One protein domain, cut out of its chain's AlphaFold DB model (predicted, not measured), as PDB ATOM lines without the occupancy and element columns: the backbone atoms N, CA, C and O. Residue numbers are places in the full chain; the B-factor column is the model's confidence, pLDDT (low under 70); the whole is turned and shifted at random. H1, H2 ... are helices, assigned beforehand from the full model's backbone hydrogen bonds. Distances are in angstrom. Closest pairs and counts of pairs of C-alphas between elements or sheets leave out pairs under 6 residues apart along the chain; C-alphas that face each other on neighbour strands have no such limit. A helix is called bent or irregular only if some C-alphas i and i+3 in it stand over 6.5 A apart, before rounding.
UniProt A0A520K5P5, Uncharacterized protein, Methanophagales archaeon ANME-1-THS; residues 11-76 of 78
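AT A GLANCE: This is residues 11 to 76 of the 78 residues of an uncharacterized protein of Methanophagales archaeon ANME-1-THS (UniProt A0A520K5P5). A short helix, H1, makes a corner with the first end of one long helix, H2, and beyond the other end of H2 a third helix, H3, folds back as the free arm of an open V. The 66 printed residues hold three named helices, H1, H2, H3 along the chain, and no named strand: all helix. The whole is extended, with a radius of gyration of the C-alphas of 18.7 A, and elongated, spanning 53 by 30 by 20 A.

IN THESE COORDINATES: H1, residues 11 to 22, begins at C-alpha 11 (116.036, 116.200, 74.394) and measures 19.4 A. It is irregular: C-alphas 11 and 14 are 7.2 A apart. H2, residues 25 to 52, measures 40.5 A. H3, residues 57 to 74, measures 26.0 A and ends at C-alpha 74 (108.069, 110.190, 109.054).

HOW THE PARTS SIT: H1 and H2 are close but not clearly touching; their closest C-alphas, of Leu 19 and Phe 25, are 6.9 A apart. They run opposite ways at a steep tilt of 64 degrees. H3 is apart from H1 and from H2. Every O i to N i+4 pair is within hydrogen-bond range in H2, against 5 of 8 in H1 and 13 of 14 in H3.

THE WHOLE: The C-alphas farthest apart, of Arg 21 and Thr 56, are 53.7 A apart. The printed part has no cut, and both links are tight. Residues 29 to 49 and 64 to 76 stand free. Residues 50, 52 to 55 and 59 have pLDDT under 70.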
ATOM      1  N   GLU A  11     117.193 117.085  74.245       88.50
ATOM      2  CA  GLU A  11     116.036 116.200  74.394       88.50
ATOM      3  C   GLU A  11     114.997 116.762  75.373       88.50
ATOM      4  O   GLU A  11     113.800 116.551  75.202       88.50
ATOM      5  N   LEU A  12     115.443 117.528  76.371       81.69
ATOM      6  CA  LEU A  12     114.589 118.039  77.444       81.69
ATOM      7  C   LEU A  12     114.018 119.432  77.147       81.69
ATOM      8  O   LEU A  12     113.142 119.907  77.867       81.69
ATOM      9  N   ARG A  13     114.483 120.112  76.089       80.50
ATOM     10  CA  ARG A  13     114.113 121.514  75.816       80.50
ATOM     11  C   ARG A  13     112.622 121.703  75.574       80.50
ATOM     12  O   ARG A  13     112.046 122.657  76.090       80.50
ATOM     13  N   GLU A  14     112.000 120.812  74.809       81.69
ATOM     14  CA  GLU A  14     110.574 120.920  74.486       81.69
ATOM     15  C   GLU A  14     109.681 120.597  75.688       81.69
ATOM     16  O   GLU A  14     108.669 121.265  75.899       81.69
ATOM     17  N   GLU A  15     110.068 119.628  76.519       80.44
ATOM     18  CA  GLU A  15     109.357 119.314  77.764       80.44
ATOM     19  C   GLU A  15     109.444 120.474  78.753       80.44
ATOM     20  O   GLU A  15     108.422 120.932  79.267       80.44
ATOM     21  N   ILE A  16     110.646 121.020  78.939       79.06
ATOM     22  CA  ILE A  16     110.887 122.174  79.805       79.06
ATOM     23  C   ILE A  16     110.103 123.389  79.316       79.06
ATOM     24  O   ILE A  16     109.460 124.061  80.117       79.06
ATOM     25  N   ARG A  17     110.083 123.646  78.003       79.06
ATOM     26  CA  ARG A  17     109.332 124.762  77.411       79.06
ATOM     27  C   ARG A  17     107.821 124.627  77.593       79.06
ATOM     28  O   ARG A  17     107.132 125.641  77.688       79.06
ATOM     29  N   LYS A  18     107.288 123.403  77.598       81.38
ATOM     30  CA  LYS A  18     105.875 123.153  77.913       81.38
ATOM     31  C   LYS A  18     105.605 123.407  79.394       81.38
ATOM     32  O   LYS A  18     104.723 124.195  79.714       81.38
ATOM     33  N   LEU A  19     106.414 122.821  80.273       77.50
ATOM     34  CA  LEU A  19     106.289 122.945  81.729       77.50
ATOM     35  C   LEU A  19     106.442 124.391  82.219       77.50
ATOM     36  O   LEU A  19     105.696 124.826  83.091       77.50
ATOM     37  N   SER A  20     107.349 125.167  81.621       73.44
ATOM     38  CA  SER A  20     107.603 126.562  82.001       73.44
ATOM     39  C   SER A  20     106.461 127.523  81.658       73.44
ATOM     40  O   SER A  20     106.485 128.671  82.088       73.44
ATOM     41  N   ARG A  21     105.488 127.106  80.834       76.00
ATOM     42  CA  ARG A  21     104.288 127.912  80.536       76.00
ATOM     43  C   ARG A  21     103.238 127.820  81.635       76.00
ATOM     44  O   ARG A  21     102.420 128.724  81.761       76.00
ATOM     45  N   GLU A  22     103.250 126.727  82.388       73.75
ATOM     46  CA  GLU A  22     102.238 126.412  83.396       73.75
ATOM     47  C   GLU A  22     102.778 126.581  84.819       73.75
ATOM     48  O   GLU A  22     102.013 126.826  85.749       73.75
ATOM     49  N   ILE A  23     104.097 126.461  84.997       76.88
ATOM     50  CA  ILE A  23     104.759 126.440  86.300       76.88
ATOM     51  C   ILE A  23     106.000 127.333  86.256       76.88
ATOM     52  O   ILE A  23     106.714 127.382  85.255       76.88
ATOM     53  N   ASP A  24     106.293 127.989  87.381       80.44
ATOM     54  CA  ASP A  24     107.590 128.617  87.619       80.44
ATOM     55  C   ASP A  24     108.685 127.537  87.699       80.44
ATOM     56  O   ASP A  24     108.962 126.929  88.741       80.44
ATOM     57  N   PHE A  25     109.257 127.248  86.533       75.50
ATOM     58  CA  PHE A  25     110.250 126.202  86.344       75.50
ATOM     59  C   PHE A  25     111.557 126.514  87.082       75.50
ATOM     60  O   PHE A  25     112.205 125.601  87.596       75.50
ATOM     61  N   GLU A  26     111.922 127.794  87.195       78.06
ATOM     62  CA  GLU A  26     113.099 128.217  87.954       78.06
ATOM     63  C   GLU A  26     112.908 127.923  89.440       78.06
ATOM     64  O   GLU A  26     113.765 127.282  90.056       78.06
ATOM     65  N   ALA A  27     111.759 128.295  90.009       81.25
ATOM     66  CA  ALA A  27     111.445 127.989  91.401       81.25
ATOM     67  C   ALA A  27     111.422 126.475  91.673       81.25
ATOM     68  O   ALA A  27     111.917 126.019  92.711       81.25
ATOM     69  N   LEU A  28     110.893 125.678  90.738       82.56
ATOM     70  CA  LEU A  28     110.887 124.215  90.829       82.56
ATOM     71  C   LEU A  28     112.313 123.642  90.840       82.56
ATOM     72  O   LEU A  28     112.645 122.813  91.698       82.56
ATOM     73  N   LEU A  29     113.162 124.090  89.912       82.81
ATOM     74  CA  LEU A  29     114.559 123.670  89.833       82.81
ATOM     75  C   LEU A  29     115.321 124.051  91.096       82.81
ATOM     76  O   LEU A  29     115.984 123.196  91.679       82.81
ATOM     77  N   PHE A  30     115.182 125.291  91.566       83.50
ATOM     78  CA  PHE A  30     115.832 125.749  92.792       83.50
ATOM     79  C   PHE A  30     115.394 124.945  94.012       83.50
ATOM     80  O   PHE A  30     116.234 124.562  94.829       83.50
ATOM     81  N   LYS A  31     114.098 124.644  94.138       84.62
ATOM     82  CA  LYS A  31     113.583 123.813  95.232       84.62
ATOM     83  C   LYS A  31     114.185 122.408  95.197       84.62
ATOM     84  O   LYS A  31     114.570 121.883  96.242       84.62
ATOM     85  N   SER A  32     114.306 121.832  94.004       84.69
ATOM     86  CA  SER A  32     114.880 120.500  93.794       84.69
ATOM     87  C   SER A  32     116.379 120.482  94.103       84.69
ATOM     88  O   SER A  32     116.838 119.657  94.890       84.69
ATOM     89  N   LEU A  33     117.130 121.456  93.579       85.00
ATOM     90  CA  LEU A  33     118.555 121.652  93.860       85.00
ATOM     91  C   LEU A  33     118.816 121.832  95.352       85.00
ATOM     92  O   LEU A  33     119.672 121.150  95.909       85.00
ATOM     93  N   LYS A  34     118.042 122.696  96.019       85.94
ATOM     94  CA  LYS A  34     118.138 122.902  97.467       85.94
ATOM     95  C   LYS A  34     117.946 121.588  98.220       85.94
ATOM     96  O   LYS A  34     118.746 121.272  99.096       85.94
ATOM     97  N   HIS A  35     116.926 120.810  97.859       86.00
ATOM     98  CA  HIS A  35     116.670 119.522  98.492       86.00
ATOM     99  C   HIS A  35     117.835 118.538  98.299       86.00
ATOM    100  O   HIS A  35     118.304 117.944  99.269       86.00
ATOM    101  N   CYS A  36     118.356 118.413  97.075       84.56
ATOM    102  CA  CYS A  36     119.519 117.572  96.789       84.56
ATOM    103  C   CYS A  36     120.749 118.008  97.598       84.56
ATOM    104  O   CYS A  36     121.411 117.171  98.211       84.56
ATOM    105  N   MET A  37     121.025 119.312  97.658       83.50
ATOM    106  CA  MET A  37     122.144 119.850  98.433       83.50
ATOM    107  C   MET A  37     121.991 119.581  99.932       83.50
ATOM    108  O   MET A  37     122.961 119.200 100.580       83.50
ATOM    109  N   GLU A  38     120.792 119.734 100.498       85.75
ATOM    110  CA  GLU A  38     120.538 119.418 101.909       85.75
ATOM    111  C   GLU A  38     120.817 117.944 102.229       85.75
ATOM    112  O   GLU A  38     121.372 117.636 103.286       85.75
ATOM    113  N   VAL A  39     120.443 117.033 101.328       85.50
ATOM    114  CA  VAL A  39     120.700 115.594 101.481       85.50
ATOM    115  C   VAL A  39     122.195 115.292 101.392       85.50
ATOM    116  O   VAL A  39     122.727 114.606 102.268       85.50
ATOM    117  N   GLU A  40     122.886 115.824 100.385       81.69
ATOM    118  CA  GLU A  40     124.320 115.583 100.189       81.69
ATOM    119  C   GLU A  40     125.168 116.193 101.314       81.69
ATOM    120  O   GLU A  40     126.067 115.534 101.836       81.69
ATOM    121  N   LEU A  41     124.828 117.392 101.799       79.81
ATOM    122  CA  LEU A  41     125.504 117.998 102.951       79.81
ATOM    123  C   LEU A  41     125.323 117.169 104.227       79.81
ATOM    124  O   LEU A  41     126.278 116.987 104.985       79.81
ATOM    125  N   LYS A  42     124.120 116.630 104.465       79.12
ATOM    126  CA  LYS A  42     123.871 115.726 105.599       79.12
ATOM    127  C   LYS A  42     124.662 114.428 105.464       79.12
ATOM    128  O   LYS A  42     125.244 113.978 106.446       79.12
ATOM    129  N   ARG A  43     124.725 113.843 104.265       80.19
ATOM    130  CA  ARG A  43     125.545 112.651 103.996       80.19
ATOM    131  C   ARG A  43     127.021 112.905 104.252       80.19
ATOM    132  O   ARG A  43     127.665 112.092 104.907       80.19
ATOM    133  N   GLU A  44     127.547 114.024 103.776       78.50
ATOM    134  CA  GLU A  44     128.948 114.384 103.972       78.50
ATOM    135  C   GLU A  44     129.263 114.636 105.452       78.50
ATOM    136  O   GLU A  44     130.297 114.200 105.958       78.50
ATOM    137  N   LEU A  45     128.341 115.266 106.186       75.38
ATOM    138  CA  LEU A  45     128.452 115.412 107.635       75.38
ATOM    139  C   LEU A  45     128.479 114.046 108.334       75.38
ATOM    140  O   LEU A  45     129.353 113.811 109.164       75.38
ATOM    141  N   LEU A  46     127.573 113.133 107.971       77.31
ATOM    142  CA  LEU A  46     127.540 111.771 108.512       77.31
ATOM    143  C   LEU A  46     128.823 111.000 108.192       77.31
ATOM    144  O   LEU A  46     129.368 110.352 109.077       77.31
ATOM    145  N   ARG A  47     129.354 111.117 106.969       74.25
ATOM    146  CA  ARG A  47     130.649 110.530 106.589       74.25
ATOM    147  C   ARG A  47     131.788 111.089 107.427       74.25
ATOM    148  O   ARG A  47     132.616 110.324 107.903       74.25
ATOM    149  N   LYS A  48     131.821 112.405 107.649       72.75
ATOM    150  CA  LYS A  48     132.835 113.047 108.499       72.75
ATOM    151  C   LYS A  48     132.733 112.596 109.949       72.75
ATOM    152  O   LYS A  48     133.769 112.329 110.553       72.75
ATOM    153  N   ILE A  49     131.521 112.483 110.486       71.00
ATOM    154  CA  ILE A  49     131.283 111.932 111.824       71.00
ATOM    155  C   ILE A  49     131.803 110.495 111.864       71.00
ATOM    156  O   ILE A  49     132.732 110.238 112.620       71.00
ATOM    157  N   ALA A  50     131.329 109.628 110.966       68.19
ATOM    158  CA  ALA A  50     131.741 108.229 110.873       68.19
ATOM    159  C   ALA A  50     133.261 108.060 110.715       68.19
ATOM    160  O   ALA A  50     133.842 107.177 111.332       68.19
ATOM    161  N   SER A  51     133.922 108.935 109.948       70.12
ATOM    162  CA  SER A  51     135.380 108.907 109.746       70.12
ATOM    163  C   SER A  51     136.190 109.305 110.984       70.12
ATOM    164  O   SER A  51     137.373 108.987 111.072       70.12
ATOM    165  N   LYS A  52     135.578 110.032 111.928       62.22
ATOM    166  CA  LYS A  52     136.225 110.517 113.157       62.22
ATOM    167  C   LYS A  52     135.838 109.710 114.388       62.22
ATOM    168  O   LYS A  52     136.597 109.671 115.353       62.22
ATOM    169  N   SER A  53     134.667 109.095 114.380       57.53
ATOM    170  CA  SER A  53     134.230 108.200 115.436       57.53
ATOM    171  C   SER A  53     134.854 106.826 115.214       57.53
ATOM    172  O   SER A  53     134.680 106.231 114.154       57.53
ATOM    173  N   LYS A  54     135.545 106.292 116.229       64.81
ATOM    174  CA  LYS A  54     135.831 104.853 116.341       64.81
ATOM    175  C   LYS A  54     134.511 104.117 116.603       64.81
ATOM    176  O   LYS A  54     134.316 103.591 117.689       64.81
ATOM    177  N   LEU A  55     133.584 104.183 115.653       65.75
ATOM    178  CA  LEU A  55     132.310 103.491 115.743       65.75
ATOM    179  C   LEU A  55     132.610 102.003 115.678       65.75
ATOM    180  O   LEU A  55     133.149 101.507 114.685       65.75
ATOM    181  N   THR A  56     132.291 101.317 116.761       71.31
ATOM    182  CA  THR A  56     132.240  99.863 116.754       71.31
ATOM    183  C   THR A  56     131.056  99.410 115.902       71.31
ATOM    184  O   THR A  56     130.100 100.154 115.666       71.31
ATOM    185  N   GLU A  57     131.123  98.179 115.409       70.00
ATOM    186  CA  GLU A  57     130.096  97.596 114.540       70.00
ATOM    187  C   GLU A  57     128.702  97.619 115.206       70.00
ATOM    188  O   GLU A  57     127.698  97.927 114.565       70.00
ATOM    189  N   GLU A  58     128.664  97.411 116.525       71.69
ATOM    190  CA  GLU A  58     127.461  97.475 117.363       71.69
ATOM    191  C   GLU A  58     126.838  98.878 117.429       71.69
ATOM    192  O   GLU A  58     125.617  99.037 117.351       71.69
ATOM    193  N   GLU A  59     127.664  99.916 117.553       68.88
ATOM    194  CA  GLU A  59     127.192 101.301 117.593       68.88
ATOM    195  C   GLU A  59     126.693 101.759 116.218       68.88
ATOM    196  O   GLU A  59     125.703 102.483 116.134       68.88
ATOM    197  N   ALA A  60     127.329 101.301 115.134       75.06
ATOM    198  CA  ALA A  60     126.879 101.577 113.771       75.06
ATOM    199  C   ALA A  60     125.514 100.927 113.474       75.06
ATOM    200  O   ALA A  60     124.659 101.557 112.849       75.06
ATOM    201  N   LEU A  61     125.296  99.701 113.962       77.38
ATOM    202  CA  LEU A  61     124.012  98.998 113.871       77.38
ATOM    203  C   LEU A  61     122.898  99.750 114.606       77.38
ATOM    204  O   LEU A  61     121.867 100.042 113.998       77.38
ATOM    205  N   LYS A  62     123.131 100.161 115.860       78.62
ATOM    206  CA  LYS A  62     122.154 100.954 116.631       78.62
ATOM    207  C   LYS A  62     121.781 102.257 115.930       78.62
ATOM    208  O   LYS A  62     120.605 102.594 115.835       78.62
ATOM    209  N   LEU A  63     122.774 102.962 115.389       79.44
ATOM    210  CA  LEU A  63     122.540 104.212 114.667       79.44
ATOM    211  C   LEU A  63     121.716 103.990 113.390       79.44
ATOM    212  O   LEU A  63     120.877 104.820 113.037       79.44
ATOM    213  N   GLY A  64     121.946 102.869 112.700       79.88
ATOM    214  CA  GLY A  64     121.169 102.456 111.533       79.88
ATOM    215  C   GLY A  64     119.701 102.176 111.864       79.88
ATOM    216  O   GLY A  64     118.819 102.604 111.113       79.88
ATOM    217  N   ASP A  65     119.436 101.519 112.992       82.38
ATOM    218  CA  ASP A  65     118.078 101.214 113.454       82.38
ATOM    219  C   ASP A  65     117.316 102.473 113.891       82.38
ATOM    220  O   ASP A  65     116.172 102.671 113.475       82.38
ATOM    221  N   GLU A  66     117.964 103.393 114.612       80.88
ATOM    222  CA  GLU A  66     117.374 104.692 114.974       80.88
ATOM    223  C   GLU A  66     117.009 105.525 113.733       80.88
ATOM    224  O   GLU A  66     115.952 106.165 113.670       80.88
ATOM    225  N   LEU A  67     117.859 105.489 112.701       80.31
ATOM    226  CA  LEU A  67     117.591 106.135 111.416       80.31
ATOM    227  C   LEU A  67     116.399 105.498 110.698       80.31
ATOM    228  O   LEU A  67     115.541 106.224 110.189       80.31
ATOM    229  N   LYS A  68     116.327 104.161 110.670       80.62
ATOM    230  CA  LYS A  68     115.199 103.415 110.098       80.62
ATOM    231  C   LYS A  68     113.890 103.767 110.791       80.62
ATOM    232  O   LYS A  68     112.926 104.094 110.100       80.62
ATOM    233  N   GLU A  69     113.858 103.774 112.122       83.06
ATOM    234  CA  GLU A  69     112.673 104.180 112.881       83.06
ATOM    235  C   GLU A  69     112.279 105.630 112.590       83.06
ATOM    236  O   GLU A  69     111.109 105.925 112.338       83.06
ATOM    237  N   GLY A  70     113.247 106.550 112.580       81.06
ATOM    238  CA  GLY A  70     112.991 107.962 112.298       81.06
ATOM    239  C   GLY A  70     112.497 108.223 110.870       81.06
ATOM    240  O   GLY A  70     111.813 109.221 110.617       81.06
ATOM    241  N   ILE A  71     112.842 107.357 109.916       76.94
ATOM    242  CA  ILE A  71     112.296 107.373 108.553       76.94
ATOM    243  C   ILE A  71     110.886 106.770 108.555       76.94
ATOM    244  O   ILE A  71     109.961 107.396 108.044       76.94
ATOM    245  N   ALA A  72     110.689 105.613 109.184       78.94
ATOM    246  CA  ALA A  72     109.400 104.930 109.225       78.94
ATOM    247  C   ALA A  72     108.302 105.766 109.907       78.94
ATOM    248  O   ALA A  72     107.216 105.897 109.345       78.94
ATOM    249  N   ARG A  73     108.604 106.443 111.027       81.44
ATOM    250  CA  ARG A  73     107.675 107.394 111.674       81.44
ATOM    251  C   ARG A  73     107.327 108.571 110.766       81.44
ATOM    252  O   ARG A  73     106.179 108.996 110.715       81.44
ATOM    253  N   ARG A  74     108.304 109.098 110.017       77.94
ATOM    254  CA  ARG A  74     108.069 110.190 109.054       77.94
ATOM    255  C   ARG A  74     107.166 109.780 107.895       77.94
ATOM    256  O   ARG A  74     106.477 110.636 107.350       77.94
ATOM    257  N   HIS A  75     107.185 108.505 107.528       80.06
ATOM    258  CA  HIS A  75     106.371 107.949 106.452       80.06
ATOM    259  C   HIS A  75     105.107 107.226 106.948       80.06
ATOM    260  O   HIS A  75     104.368 106.692 106.127       80.06
ATOM    261  N   GLY A  76     104.833 107.235 108.260       76.50
ATOM    262  CA  GLY A  76     103.625 106.652 108.857       76.50
ATOM    263  C   GLY A  76     103.534 105.129 108.742       76.50
ATOM    264  O   GLY A  76     102.436 104.585 108.711       76.50
TER     265      GLY A  76